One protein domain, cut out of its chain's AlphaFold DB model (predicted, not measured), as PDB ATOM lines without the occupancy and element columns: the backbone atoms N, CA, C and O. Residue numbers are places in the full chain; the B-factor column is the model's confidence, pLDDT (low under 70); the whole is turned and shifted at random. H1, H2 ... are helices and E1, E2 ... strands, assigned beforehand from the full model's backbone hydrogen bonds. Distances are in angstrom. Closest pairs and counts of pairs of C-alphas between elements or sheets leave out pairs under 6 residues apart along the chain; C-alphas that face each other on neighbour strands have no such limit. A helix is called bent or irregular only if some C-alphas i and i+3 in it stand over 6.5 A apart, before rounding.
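This is residues 155 to 243 of the 243 residues of an uncharacterized protein of Cyanobacteria bacterium M5B4 (UniProt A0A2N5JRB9). This model has little regular structure: a two-strand antiparallel hairpin, E1 and E2, with the kinked helix H1 beside E1 and long loops running out, residues 221 to 226 and 233 to 238 sticking out. Of 89 printed residues, 32 are in named elements, in the order H1, E1, E2, H2, mixed in class. It is only just compact, close to loose, with a radius of gyration of the C-alphas of 14.5 A and spans of 45 by 35 by 25 A.

Start at residues 155 to 156, paired antiparallel with 186 to 187. Next comes H1, residues 164 to 181, irregular, with C-alphas 177 and 180 9.5 A apart and 10 of 14 O i to N i+4 pairs within hydrogen-bond range. Its closest C-alphas to E1, residues 201 to 205, are Asn 181 and Thr 204, 4.9 A. In the hairpin with E2, residues 210 to 214, find N 203 and O 212 at 2.9 A. H2, residues 237 to 240, is apart from H1 and E1.

Find C-alpha 164 at (29.168, -30.587, 31.888); H1 runs 21.1 A from there. E1 spans 13.3 A, E2 12.6 A; H2 ends at (18.752, -17.762, 50.525).

The printed part has no cut. Links H1 to E1 and E2 to H2 are long. Residues 218 to 243 have pLDDT under 70.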
ATOM      1  N   GLU A 155       9.487 -33.037  42.721       90.12
ATOM      2  CA  GLU A 155       8.820 -33.620  41.558       90.12
ATOM      3  C   GLU A 155       9.799 -33.762  40.381       90.12
ATOM      4  O   GLU A 155      10.847 -33.114  40.370       90.12
ATOM      5  N   PRO A 156       9.537 -34.643  39.396       89.81
ATOM      6  CA  PRO A 156      10.296 -34.649  38.149       89.81
ATOM      7  C   PRO A 156      10.192 -33.295  37.433       89.81
ATOM      8  O   PRO A 156       9.095 -32.806  37.177       89.81
ATOM      9  N   GLY A 157      11.337 -32.712  37.093       85.88
ATOM     10  CA  GLY A 157      11.423 -31.472  36.336       85.88
ATOM     11  C   GLY A 157      11.211 -31.679  34.835       85.88
ATOM     12  O   GLY A 157      11.640 -32.682  34.267       85.88
ATOM     13  N   GLU A 158      10.599 -30.703  34.162       83.25
ATOM     14  CA  GLU A 158      10.485 -30.704  32.701       83.25
ATOM     15  C   GLU A 158      11.654 -29.943  32.060       83.25
ATOM     16  O   GLU A 158      11.961 -28.814  32.439       83.25
ATOM     17  N   ASN A 159      12.273 -30.526  31.027       76.44
ATOM     18  CA  ASN A 159      13.303 -29.876  30.199       76.44
ATOM     19  C   ASN A 159      14.545 -29.366  30.964       76.44
ATOM     20  O   ASN A 159      15.145 -28.361  30.566       76.44
ATOM     21  N   TYR A 160      14.958 -30.059  32.029       79.69
ATOM     22  CA  TYR A 160      16.183 -29.725  32.757       79.69
ATOM     23  C   TYR A 160      17.430 -29.936  31.882       79.69
ATOM     24  O   TYR A 160      17.555 -30.926  31.155       79.69
ATOM     25  N   LYS A 161      18.359 -28.977  31.924       82.12
ATOM     26  CA  LYS A 161      19.638 -29.038  31.207       82.12
ATOM     27  C   LYS A 161      20.770 -29.092  32.218       82.12
ATOM     28  O   LYS A 161      21.108 -28.065  32.789       82.12
ATOM     29  N   ILE A 162      21.381 -30.264  32.344       83.81
ATOM     30  CA  ILE A 162      22.556 -30.469  33.191       83.81
ATOM     31  C   ILE A 162      23.833 -29.915  32.537       83.81
ATOM     32  O   ILE A 162      24.092 -30.152  31.345       83.81
ATOM     33  N   GLY A 163      24.642 -29.212  33.322       83.75
ATOM     34  CA  GLY A 163      25.980 -28.745  32.976       83.75
ATOM     35  C   GLY A 163      26.979 -29.887  32.763       83.75
ATOM     36  O   GLY A 163      26.764 -31.041  33.142       83.75
ATOM     37  N   LEU A 164      28.112 -29.588  32.115       85.19
ATOM     38  CA  LEU A 164      29.168 -30.587  31.888       85.19
ATOM     39  C   LEU A 164      29.857 -30.999  33.193       85.19
ATOM     40  O   LEU A 164      30.115 -32.191  33.382       85.19
ATOM     41  N   SER A 165      30.152 -30.039  34.078       84.81
ATOM     42  CA  SER A 165      30.788 -30.339  35.364       84.81
ATOM     43  C   SER A 165      29.800 -31.022  36.305       84.81
ATOM     44  O   SER A 165      30.172 -32.036  36.894       84.81
ATOM     45  N   GLU A 166      28.539 -30.578  36.358       89.31
ATOM     46  CA  GLU A 166      27.465 -31.293  37.065       89.31
ATOM     47  C   GLU A 166      27.354 -32.758  36.617       89.31
ATOM     48  O   GLU A 166      27.424 -33.682  37.430       89.31
ATOM     49  N   ARG A 167      27.280 -32.997  35.299       90.69
ATOM     50  CA  ARG A 167      27.214 -34.349  34.727       90.69
ATOM     51  C   ARG A 167      28.434 -35.188  35.101       90.69
ATOM     52  O   ARG A 167      28.294 -36.362  35.455       90.69
ATOM     53  N   TYR A 168      29.633 -34.615  35.008       91.06
ATOM     54  CA  TYR A 168      30.863 -35.306  35.382       91.06
ATOM     55  C   TYR A 168      30.881 -35.649  36.877       91.06
ATOM     56  O   TYR A 168      31.234 -36.773  37.241       91.06
ATOM     57  N   PHE A 169      30.480 -34.711  37.737       91.69
ATOM     58  CA  PHE A 169      30.449 -34.896  39.183       91.69
ATOM     59  C   PHE A 169      29.431 -35.964  39.596       91.69
ATOM     60  O   PHE A 169      29.759 -36.877  40.361       91.69
ATOM     61  N   TYR A 170      28.237 -35.922  39.002       93.88
ATOM     62  CA  TYR A 170      27.179 -36.899  39.219       93.88
ATOM     63  C   TYR A 170      27.639 -38.329  38.924       93.88
ATOM     64  O   TYR A 170      27.611 -39.189  39.806       93.88
ATOM     65  N   HIS A 171      28.121 -38.585  37.703       93.75
ATOM     66  CA  HIS A 171      28.458 -39.944  37.275       93.75
ATOM     67  C   HIS A 171      29.716 -40.504  37.946       93.75
ATOM     68  O   HIS A 171      29.753 -41.693  38.257       93.75
ATOM     69  N   ASN A 172      30.745 -39.680  38.168       93.94
ATOM     70  CA  ASN A 172      32.029 -40.178  38.673       93.94
ATOM     71  C   ASN A 172      32.112 -40.225  40.202       93.94
ATOM     72  O   ASN A 172      32.889 -41.017  40.742       93.94
ATOM     73  N   TYR A 173      31.326 -39.401  40.903       94.44
ATOM     74  CA  TYR A 173      31.390 -39.290  42.359       94.44
ATOM     75  C   TYR A 173      30.044 -39.604  43.000       94.44
ATOM     76  O   TYR A 173      29.948 -40.588  43.732       94.44
ATOM     77  N   LEU A 174      29.000 -38.821  42.724       94.62
ATOM     78  CA  LEU A 174      27.764 -38.913  43.505       94.62
ATOM     79  C   LEU A 174      27.079 -40.276  43.373       94.62
ATOM     80  O   LEU A 174      26.766 -40.892  44.388       94.62
ATOM     81  N   VAL A 175      26.924 -40.804  42.156       95.50
ATOM     82  CA  VAL A 175      26.320 -42.132  41.936       95.50
ATOM     83  C   VAL A 175      27.135 -43.236  42.616       95.50
ATOM     84  O   VAL A 175      26.568 -44.178  43.163       95.50
ATOM     85  N   LYS A 176      28.467 -43.111  42.643       96.06
ATOM     86  CA  LYS A 176      29.348 -44.092  43.289       96.06
ATOM     87  C   LYS A 176      29.155 -44.133  44.808       96.06
ATOM     88  O   LYS A 176      29.201 -45.217  45.383       96.06
ATOM     89  N   TYR A 177      28.976 -42.979  45.453       94.94
ATOM     90  CA  TYR A 177      28.853 -42.892  46.913       94.94
ATOM     91  C   TYR A 177      27.415 -43.035  47.415       94.94
ATOM     92  O   TYR A 177      27.202 -43.604  48.481       94.94
ATOM     93  N   PHE A 178      26.435 -42.539  46.658       95.06
ATOM     94  CA  PHE A 178      25.045 -42.429  47.103       95.06
ATOM     95  C   PHE A 178      24.080 -43.336  46.330       95.06
ATOM     96  O   PHE A 178      22.946 -43.530  46.765       95.06
ATOM     97  N   GLY A 179      24.507 -43.939  45.218       95.00
ATOM     98  CA  GLY A 179      23.708 -44.906  44.468       95.00
ATOM     99  C   GLY A 179      22.351 -44.345  44.045       95.00
ATOM    100  O   GLY A 179      22.278 -43.326  43.368       95.00
ATOM    101  N   GLN A 180      21.275 -45.018  44.454       93.88
ATOM    102  CA  GLN A 180      19.894 -44.633  44.130       93.88
ATOM    103  C   GLN A 180      19.377 -43.449  44.960       93.88
ATOM    104  O   GLN A 180      18.332 -42.893  44.636       93.88
ATOM    105  N   ASN A 181      20.100 -43.059  46.013       94.94
ATOM    106  CA  ASN A 181      19.682 -41.980  46.898       94.94
ATOM    107  C   ASN A 181      20.023 -40.598  46.335       94.94
ATOM    108  O   ASN A 181      19.537 -39.615  46.872       94.94
ATOM    109  N   ILE A 182      20.822 -40.485  45.272       95.56
ATOM    110  CA  ILE A 182      21.066 -39.213  44.581       95.56
ATOM    111  C   ILE A 182      20.286 -39.178  43.267       95.56
ATOM    112  O   ILE A 182      20.287 -40.144  42.508       95.56
ATOM    113  N   CYS A 183      19.631 -38.057  42.982       92.31
ATOM    114  CA  CYS A 183      18.950 -37.843  41.715       92.31
ATOM    115  C   CYS A 183      19.198 -36.440  41.159       92.31
ATOM    116  O   CYS A 183      19.523 -35.508  41.891       92.31
ATOM    117  N   ILE A 184      19.045 -36.341  39.845       91.75
ATOM    118  CA  ILE A 184      19.012 -35.105  39.059       91.75
ATOM    119  C   ILE A 184      17.591 -34.910  38.518       91.75
ATOM    120  O   ILE A 184      16.724 -35.764  38.740       91.75
ATOM    121  N   ASP A 185      17.357 -33.812  37.803       90.06
ATOM    122  CA  ASP A 185      16.087 -33.519  37.125       90.06
ATOM    123  C   ASP A 185      14.897 -33.443  38.095       90.06
ATOM    124  O   ASP A 185      13.795 -33.926  37.815       90.06
ATOM    125  N   ARG A 186      15.120 -32.855  39.273       91.75
ATOM    126  CA  ARG A 186      14.073 -32.601  40.264       91.75
ATOM    127  C   ARG A 186      13.732 -31.126  40.328       91.75
ATOM    128  O   ARG A 186      14.575 -30.283  40.041       91.75
ATOM    129  N   CYS A 187      12.504 -30.820  40.725       91.06
ATOM    130  CA  CYS A 187      12.089 -29.456  40.990       91.06
ATOM    131  C   CYS A 187      11.173 -29.347  42.208       91.06
ATOM    132  O   CYS A 187      10.548 -30.317  42.650       91.06
ATOM    133  N   LEU A 188      11.111 -28.135  42.753       87.75
ATOM    134  CA  LEU A 188      10.176 -27.744  43.797       87.75
ATOM    135  C   LEU A 188       9.322 -26.572  43.298       87.75
ATOM    136  O   LEU A 188       9.863 -25.638  42.693       87.75
ATOM    137  N   PRO A 189       8.001 -26.577  43.539       83.88
ATOM    138  CA  PRO A 189       7.172 -25.420  43.240       83.88
ATOM    139  C   PRO A 189       7.652 -24.220  44.065       83.88
ATOM    140  O   PRO A 189       7.925 -24.341  45.258       83.88
ATOM    141  N   ASN A 190       7.759 -23.058  43.424       80.31
ATOM    142  CA  ASN A 190       8.148 -21.821  44.085       80.31
ATOM    143  C   ASN A 190       6.909 -20.940  44.260       80.31
ATOM    144  O   ASN A 190       6.390 -20.403  43.290       80.31
ATOM    145  N   GLU A 191       6.428 -20.764  45.492       75.75
ATOM    146  CA  GLU A 191       5.231 -19.944  45.752       75.75
ATOM    147  C   GLU A 191       5.412 -18.469  45.345       75.75
ATOM    148  O   GLU A 191       4.432 -17.766  45.103       75.75
ATOM    149  N   ASN A 192       6.661 -18.006  45.228       77.12
ATOM    150  CA  ASN A 192       7.007 -16.627  44.891       77.12
ATOM    151  C   ASN A 192       7.399 -16.436  43.413       77.12
ATOM    152  O   ASN A 192       7.784 -15.330  43.026       77.12
ATOM    153  N   SER A 193       7.353 -17.486  42.585       78.38
ATOM    154  CA  SER A 193       7.748 -17.409  41.175       78.38
ATOM    155  C   SER A 193       6.972 -18.389  40.303       78.38
ATOM    156  O   SER A 193       6.826 -19.555  40.646       78.38
ATOM    157  N   ASP A 194       6.600 -17.964  39.096       82.81
ATOM    158  CA  ASP A 194       6.030 -18.862  38.078       82.81
ATOM    159  C   ASP A 194       7.026 -19.936  37.592       82.81
ATOM    160  O   ASP A 194       6.671 -20.824  36.816       82.81
ATOM    161  N   ARG A 195       8.299 -19.849  38.006       82.81
ATOM    162  CA  ARG A 195       9.341 -20.825  37.685       82.81
ATOM    163  C   ARG A 195       9.628 -21.712  38.898       82.81
ATOM    164  O   ARG A 195       9.965 -21.172  39.954       82.81
ATOM    165  N   PRO A 196       9.569 -23.050  38.751       87.12
ATOM    166  CA  PRO A 196      10.012 -23.965  39.794       87.12
ATOM    167  C   PRO A 196      11.482 -23.736  40.162       87.12
ATOM    168  O   PRO A 196      12.277 -23.282  39.335       87.12
ATOM    169  N   PHE A 197      11.836 -24.075  41.395       87.62
ATOM    170  CA  PHE A 197      13.221 -24.174  41.841       87.62
ATOM    171  C   PHE A 197      13.820 -25.503  41.362       87.62
ATOM    172  O   PHE A 197      13.164 -26.540  41.476       87.62
ATOM    173  N   TYR A 198      15.039 -25.467  40.820       88.94
ATOM    174  CA  TYR A 198      15.734 -26.621  40.247       88.94
ATOM    175  C   TYR A 198      17.103 -26.787  40.921       88.94
ATOM    176  O   TYR A 198      18.021 -26.072  40.525       88.94
ATOM    177  N   PRO A 199      17.227 -27.686  41.910       89.50
ATOM    178  CA  PRO A 199      18.516 -28.024  42.513       89.50
ATOM    179  C   PRO A 199      19.441 -28.736  41.513       89.50
ATOM    180  O   PRO A 199      18.947 -29.485  40.660       89.50
ATOM    181  N   ASP A 200      20.763 -28.574  41.645       90.81
ATOM    182  CA  ASP A 200      21.742 -29.319  40.835       90.81
ATOM    183  C   ASP A 200      21.624 -30.829  41.085       90.81
ATOM    184  O   ASP A 200      21.526 -31.642  40.156       90.81
ATOM    185  N   PHE A 201      21.582 -31.220  42.363       92.94
ATOM    186  CA  PHE A 201      21.326 -32.593  42.780       92.94
ATOM    187  C   PHE A 201      20.426 -32.642  44.008       92.94
ATOM    188  O   PHE A 201      20.503 -31.809  44.906       92.94
ATOM    189  N   VAL A 202      19.629 -33.702  44.106       93.62
ATOM    190  CA  VAL A 202      18.845 -33.997  45.304       93.62
ATOM    191  C   VAL A 202      19.309 -35.313  45.892       93.62
ATOM    192  O   VAL A 202      19.157 -36.374  45.278       93.62
ATOM    193  N   PHE A 203      19.830 -35.253  47.113       94.19
ATOM    194  CA  PHE A 203      20.043 -36.437  47.928       94.19
ATOM    195  C   PHE A 203      18.779 -36.750  48.729       94.19
ATOM    196  O   PHE A 203      18.194 -35.887  49.377       94.19
ATOM    197  N   THR A 204      18.342 -37.997  48.677       91.88
ATOM    198  CA  THR A 204      17.055 -38.465  49.178       91.88
ATOM    199  C   THR A 204      17.275 -39.595  50.174       91.88
ATOM    200  O   THR A 204      17.986 -40.558  49.902       91.88
ATOM    201  N   LEU A 205      16.637 -39.482  51.334       89.62
ATOM    202  CA  LEU A 205      16.504 -40.558  52.311       89.62
ATOM    203  C   LEU A 205      15.016 -40.714  52.637       89.62
ATOM    204  O   LEU A 205      14.515 -40.104  53.594       89.62
ATOM    205  N   PRO A 206      14.275 -41.473  51.807       83.81
ATOM    206  CA  PRO A 206      12.826 -41.603  51.929       83.81
ATOM    207  C   PRO A 206      12.383 -42.148  53.287       83.81
ATOM    208  O   PRO A 206      11.339 -41.734  53.794       83.81
ATOM    209  N   GLU A 207      13.181 -43.020  53.912       81.44
ATOM    210  CA  GLU A 207      12.888 -43.577  55.234       81.44
ATOM    211  C   GLU A 207      12.793 -42.500  56.328       81.44
ATOM    212  O   GLU A 207      12.048 -42.667  57.294       81.44
ATOM    213  N   PHE A 208      13.480 -41.368  56.145       78.44
ATOM    214  CA  PHE A 208      13.465 -40.233  57.067       78.44
ATOM    215  C   PHE A 208      12.665 -39.038  56.544       78.44
ATOM    216  O   PHE A 208      12.581 -38.028  57.241       78.44
ATOM    217  N   ARG A 209      12.086 -39.133  55.335       82.31
ATOM    218  CA  ARG A 209      11.537 -37.982  54.594       82.31
ATOM    219  C   ARG A 209      12.534 -36.820  54.548       82.31
ATOM    220  O   ARG A 209      12.169 -35.673  54.762       82.31
ATOM    221  N   LEU A 210      13.808 -37.131  54.330       85.56
ATOM    222  CA  LEU A 210      14.860 -36.127  54.253       85.56
ATOM    223  C   LEU A 210      15.290 -35.968  52.799       85.56
ATOM    224  O   LEU A 210      15.681 -36.938  52.149       85.56
ATOM    225  N   TYR A 211      15.225 -34.733  52.316       90.06
ATOM    226  CA  TYR A 211      15.656 -34.345  50.979       90.06
ATOM    227  C   TYR A 211      16.650 -33.203  51.138       90.06
ATOM    228  O   TYR A 211      16.324 -32.180  51.737       90.06
ATOM    229  N   ILE A 212      17.875 -33.421  50.678       89.94
ATOM    230  CA  ILE A 212      18.969 -32.464  50.771       89.94
ATOM    231  C   ILE A 212      19.230 -31.951  49.366       89.94
ATOM    232  O   ILE A 212      19.562 -32.731  48.471       89.94
ATOM    233  N   ASP A 213      19.068 -30.647  49.208       90.38
ATOM    234  CA  ASP A 213      19.569 -29.932  48.049       90.38
ATOM    235  C   ASP A 213      21.101 -29.868  48.112       90.38
ATOM    236  O   ASP A 213      21.684 -29.506  49.140       90.38
ATOM    237  N   VAL A 214      21.749 -30.288  47.031       89.81
ATOM    238  CA  VAL A 214      23.196 -30.276  46.875       89.81
ATOM    239  C   VAL A 214      23.519 -29.430  45.656       89.81
ATOM    240  O   VAL A 214      23.421 -29.908  44.532       89.81
ATOM    241  N   GLU A 215      23.978 -28.209  45.906       86.62
ATOM    242  CA  GLU A 215      24.411 -27.272  44.869       86.62
ATOM    243  C   GLU A 215      25.931 -27.323  44.697       86.62
ATOM    244  O   GLU A 215      26.684 -27.392  45.682       86.62
ATOM    245  N   ILE A 216      26.402 -27.240  43.454       82.25
ATOM    246  CA  ILE A 216      27.823 -27.083  43.151       82.25
ATOM    247  C   ILE A 216      28.081 -25.711  42.528       82.25
ATOM    248  O   ILE A 216      27.509 -25.324  41.518       82.25
ATOM    249  N   ASP A 217      28.995 -24.943  43.119       72.94
ATOM    250  CA  ASP A 217      29.355 -23.649  42.538       72.94
ATOM    251  C   ASP A 217      30.372 -23.851  41.408       72.94
ATOM    252  O   ASP A 217      31.557 -24.111  41.643       72.94
ATOM    253  N   GLU A 218      29.909 -23.763  40.162       65.38
ATOM    254  CA  GLU A 218      30.787 -23.798  38.997       65.38
ATOM    255  C   GLU A 218      31.524 -22.447  38.829       65.38
ATOM    256  O   GLU A 218      30.891 -21.399  38.650       65.38
ATOM    257  N   PRO A 219      32.873 -22.413  38.795       61.31
ATOM    258  CA  PRO A 219      33.590 -21.209  38.395       61.31
ATOM    259  C   PRO A 219      33.401 -20.976  36.888       61.31
ATOM    260  O   PRO A 219      33.896 -21.745  36.062       61.31
ATOM    261  N   TYR A 220      32.727 -19.891  36.504       54.97
ATOM    262  CA  TYR A 220      32.582 -19.557  35.087       54.97
ATOM    263  C   TYR A 220      33.861 -18.935  34.515       54.97
ATOM    264  O   TYR A 220      34.398 -17.947  35.018       54.97
ATOM    265  N   THR A 221      34.247 -19.464  33.353       52.88
ATOM    266  CA  THR A 221      35.311 -19.031  32.430       52.88
ATOM    267  C   THR A 221      36.760 -19.321  32.859       52.88
ATOM    268  O   THR A 221      37.385 -18.514  33.541       52.88
ATOM    269  N   PRO A 222      37.379 -20.381  32.299       51.81
ATOM    270  CA  PRO A 222      38.830 -20.598  32.361       51.81
ATOM    271  C   PRO A 222      39.660 -19.497  31.669       51.81
ATOM    272  O   PRO A 222      40.877 -19.461  31.813       51.81
ATOM    273  N   LEU A 223      39.023 -18.625  30.874       52.28
ATOM    274  CA  LEU A 223      39.696 -17.771  29.890       52.28
ATOM    275  C   LEU A 223      40.090 -16.372  30.392       52.28
ATOM    276  O   LEU A 223      40.940 -15.744  29.770       52.28
ATOM    277  N   THR A 224      39.506 -15.859  31.480       57.03
ATOM    278  CA  THR A 224      39.716 -14.458  31.916       57.03
ATOM    279  C   THR A 224      40.472 -14.310  33.238       57.03
ATOM    280  O   THR A 224      40.739 -13.185  33.655       57.03
ATOM    281  N   GLY A 225      40.815 -15.410  33.919       55.41
ATOM    282  CA  GLY A 225      41.585 -15.401  35.175       55.41
ATOM    283  C   GLY A 225      40.859 -14.819  36.399       55.41
ATOM    284  O   GLY A 225      41.340 -14.963  37.518       55.41
ATOM    285  N   ASN A 226      39.681 -14.215  36.215       56.34
ATOM    286  CA  ASN A 226      38.826 -13.685  37.277       56.34
ATOM    287  C   ASN A 226      37.664 -14.645  37.553       56.34
ATOM    288  O   ASN A 226      36.504 -14.344  37.272       56.34
ATOM    289  N   CYS A 227      37.978 -15.810  38.115       56.25
ATOM    290  CA  CYS A 227      36.980 -16.787  38.539       56.25
ATOM    291  C   CYS A 227      36.350 -16.327  39.858       56.25
ATOM    292  O   CYS A 227      36.872 -16.613  40.936       56.25
ATOM    293  N   LYS A 228      35.242 -15.585  39.784       56.53
ATOM    294  CA  LYS A 228      34.385 -15.393  40.956       56.53
ATOM    295  C   LYS A 228      33.293 -16.464  40.936       56.53
ATOM    296  O   LYS A 228      32.645 -16.597  39.897       56.53
ATOM    297  N   PRO A 229      33.091 -17.191  42.045       60.12
ATOM    298  CA  PRO A 229      31.981 -18.124  42.167       60.12
ATOM    299  C   PRO A 229      30.660 -17.396  41.892       60.12
ATOM    300  O   PRO A 229      30.544 -16.186  42.146       60.12
ATOM    301  N   LYS A 230      29.678 -18.092  41.322       58.91
ATOM    302  CA  LYS A 230      28.370 -17.489  41.044       58.91
ATOM    303  C   LYS A 230      27.582 -17.339  42.349       58.91
ATOM    304  O   LYS A 230      26.888 -16.331  42.508       58.91
ATOM    305  N   HIS A 231      27.809 -18.252  43.294       58.59
ATOM    306  CA  HIS A 231      27.099 -18.380  44.559       58.59
ATOM    307  C   HIS A 231      28.051 -18.220  45.754       58.59
ATOM    308  O   HIS A 231      28.399 -19.171  46.448       58.59
ATOM    309  N   TYR A 232      28.452 -16.978  46.045       61.66
ATOM    310  CA  TYR A 232      29.198 -16.659  47.266       61.66
ATOM    311  C   TYR A 232      28.358 -15.839  48.250       61.66
ATOM    312  O   TYR A 232      27.448 -15.099  47.864       61.66
ATOM    313  N   GLN A 233      28.701 -15.963  49.533       54.47
ATOM    314  CA  GLN A 233      28.020 -15.299  50.643       54.47
ATOM    315  C   GLN A 233      27.875 -13.786  50.384       54.47
ATOM    316  O   GLN A 233      28.871 -13.081  50.215       54.47
ATOM    317  N   GLY A 234      26.629 -13.295  50.348       58.16
ATOM    318  CA  GLY A 234      26.293 -11.876  50.157       58.16
ATOM    319  C   GLY A 234      25.835 -11.458  48.751       58.16
ATOM    320  O   GLY A 234      25.540 -10.278  48.563       58.16
ATOM    321  N   LYS A 235      25.757 -12.373  47.770       56.09
ATOM    322  CA  LYS A 235      25.249 -12.070  46.413       56.09
ATOM    323  C   LYS A 235      23.918 -12.756  46.062       56.09
ATOM    324  O   LYS A 235      23.268 -12.319  45.118       56.09
ATOM    325  N   ASP A 236      23.496 -13.771  46.816       61.50
ATOM    326  CA  ASP A 236      22.405 -14.673  46.421       61.50
ATOM    327  C   ASP A 236      21.205 -14.671  47.385       61.50
ATOM    328  O   ASP A 236      20.696 -15.704  47.813       61.50
ATOM    329  N   ASN A 237      20.734 -13.468  47.726       61.59
ATOM    330  CA  ASN A 237      19.611 -13.274  48.649       61.59
ATOM    331  C   ASN A 237      18.281 -13.854  48.126       61.59
ATOM    332  O   ASN A 237      17.325 -13.959  48.888       61.59
ATOM    333  N   ASP A 238      18.167 -14.150  46.830       58.88
ATOM    334  CA  ASP A 238      16.955 -14.742  46.249       58.88
ATOM    335  C   ASP A 238      16.898 -16.243  46.527       58.88
ATOM    336  O   ASP A 238      15.847 -16.749  46.915       58.88
ATOM    337  N   ARG A 239      18.038 -16.932  46.408       62.12
ATOM    338  CA  ARG A 239      18.172 -18.339  46.784       62.12
ATOM    339  C   ARG A 239      18.089 -18.520  48.293       62.12
ATOM    340  O   ARG A 239      17.328 -19.358  48.757       62.12
ATOM    341  N   ASP A 240      18.795 -17.692  49.061       64.81
ATOM    342  CA  ASP A 240      18.752 -17.762  50.525       64.81
ATOM    343  C   ASP A 240      17.337 -17.481  51.071       64.81
ATOM    344  O   ASP A 240      17.005 -17.938  52.154       64.81
ATOM    345  N   ARG A 241      16.483 -16.767  50.317       62.56
ATOM    346  CA  ARG A 241      15.060 -16.555  50.647       62.56
ATOM    347  C   ARG A 241      14.157 -17.757  50.370       62.56
ATOM    348  O   ARG A 241      13.022 -17.761  50.844       62.56
ATOM    349  N   PHE A 242      14.596 -18.701  49.542       62.09
ATOM    350  CA  PHE A 242      13.838 -19.917  49.260       62.09
ATOM    351  C   PHE A 242      13.919 -20.922  50.423       62.09
ATOM    352  O   PHE A 242      12.956 -21.656  50.653       62.09
ATOM    353  N   PHE A 243      15.038 -20.931  51.155       59.62
ATOM    354  CA  PHE A 243      15.294 -21.789  52.320       59.62
ATOM    355  C   PHE A 243      14.868 -21.141  53.645       59.62
ATOM    356  O   PHE A 243      14.556 -21.905  54.594       59.62
TER     357      PHE A 243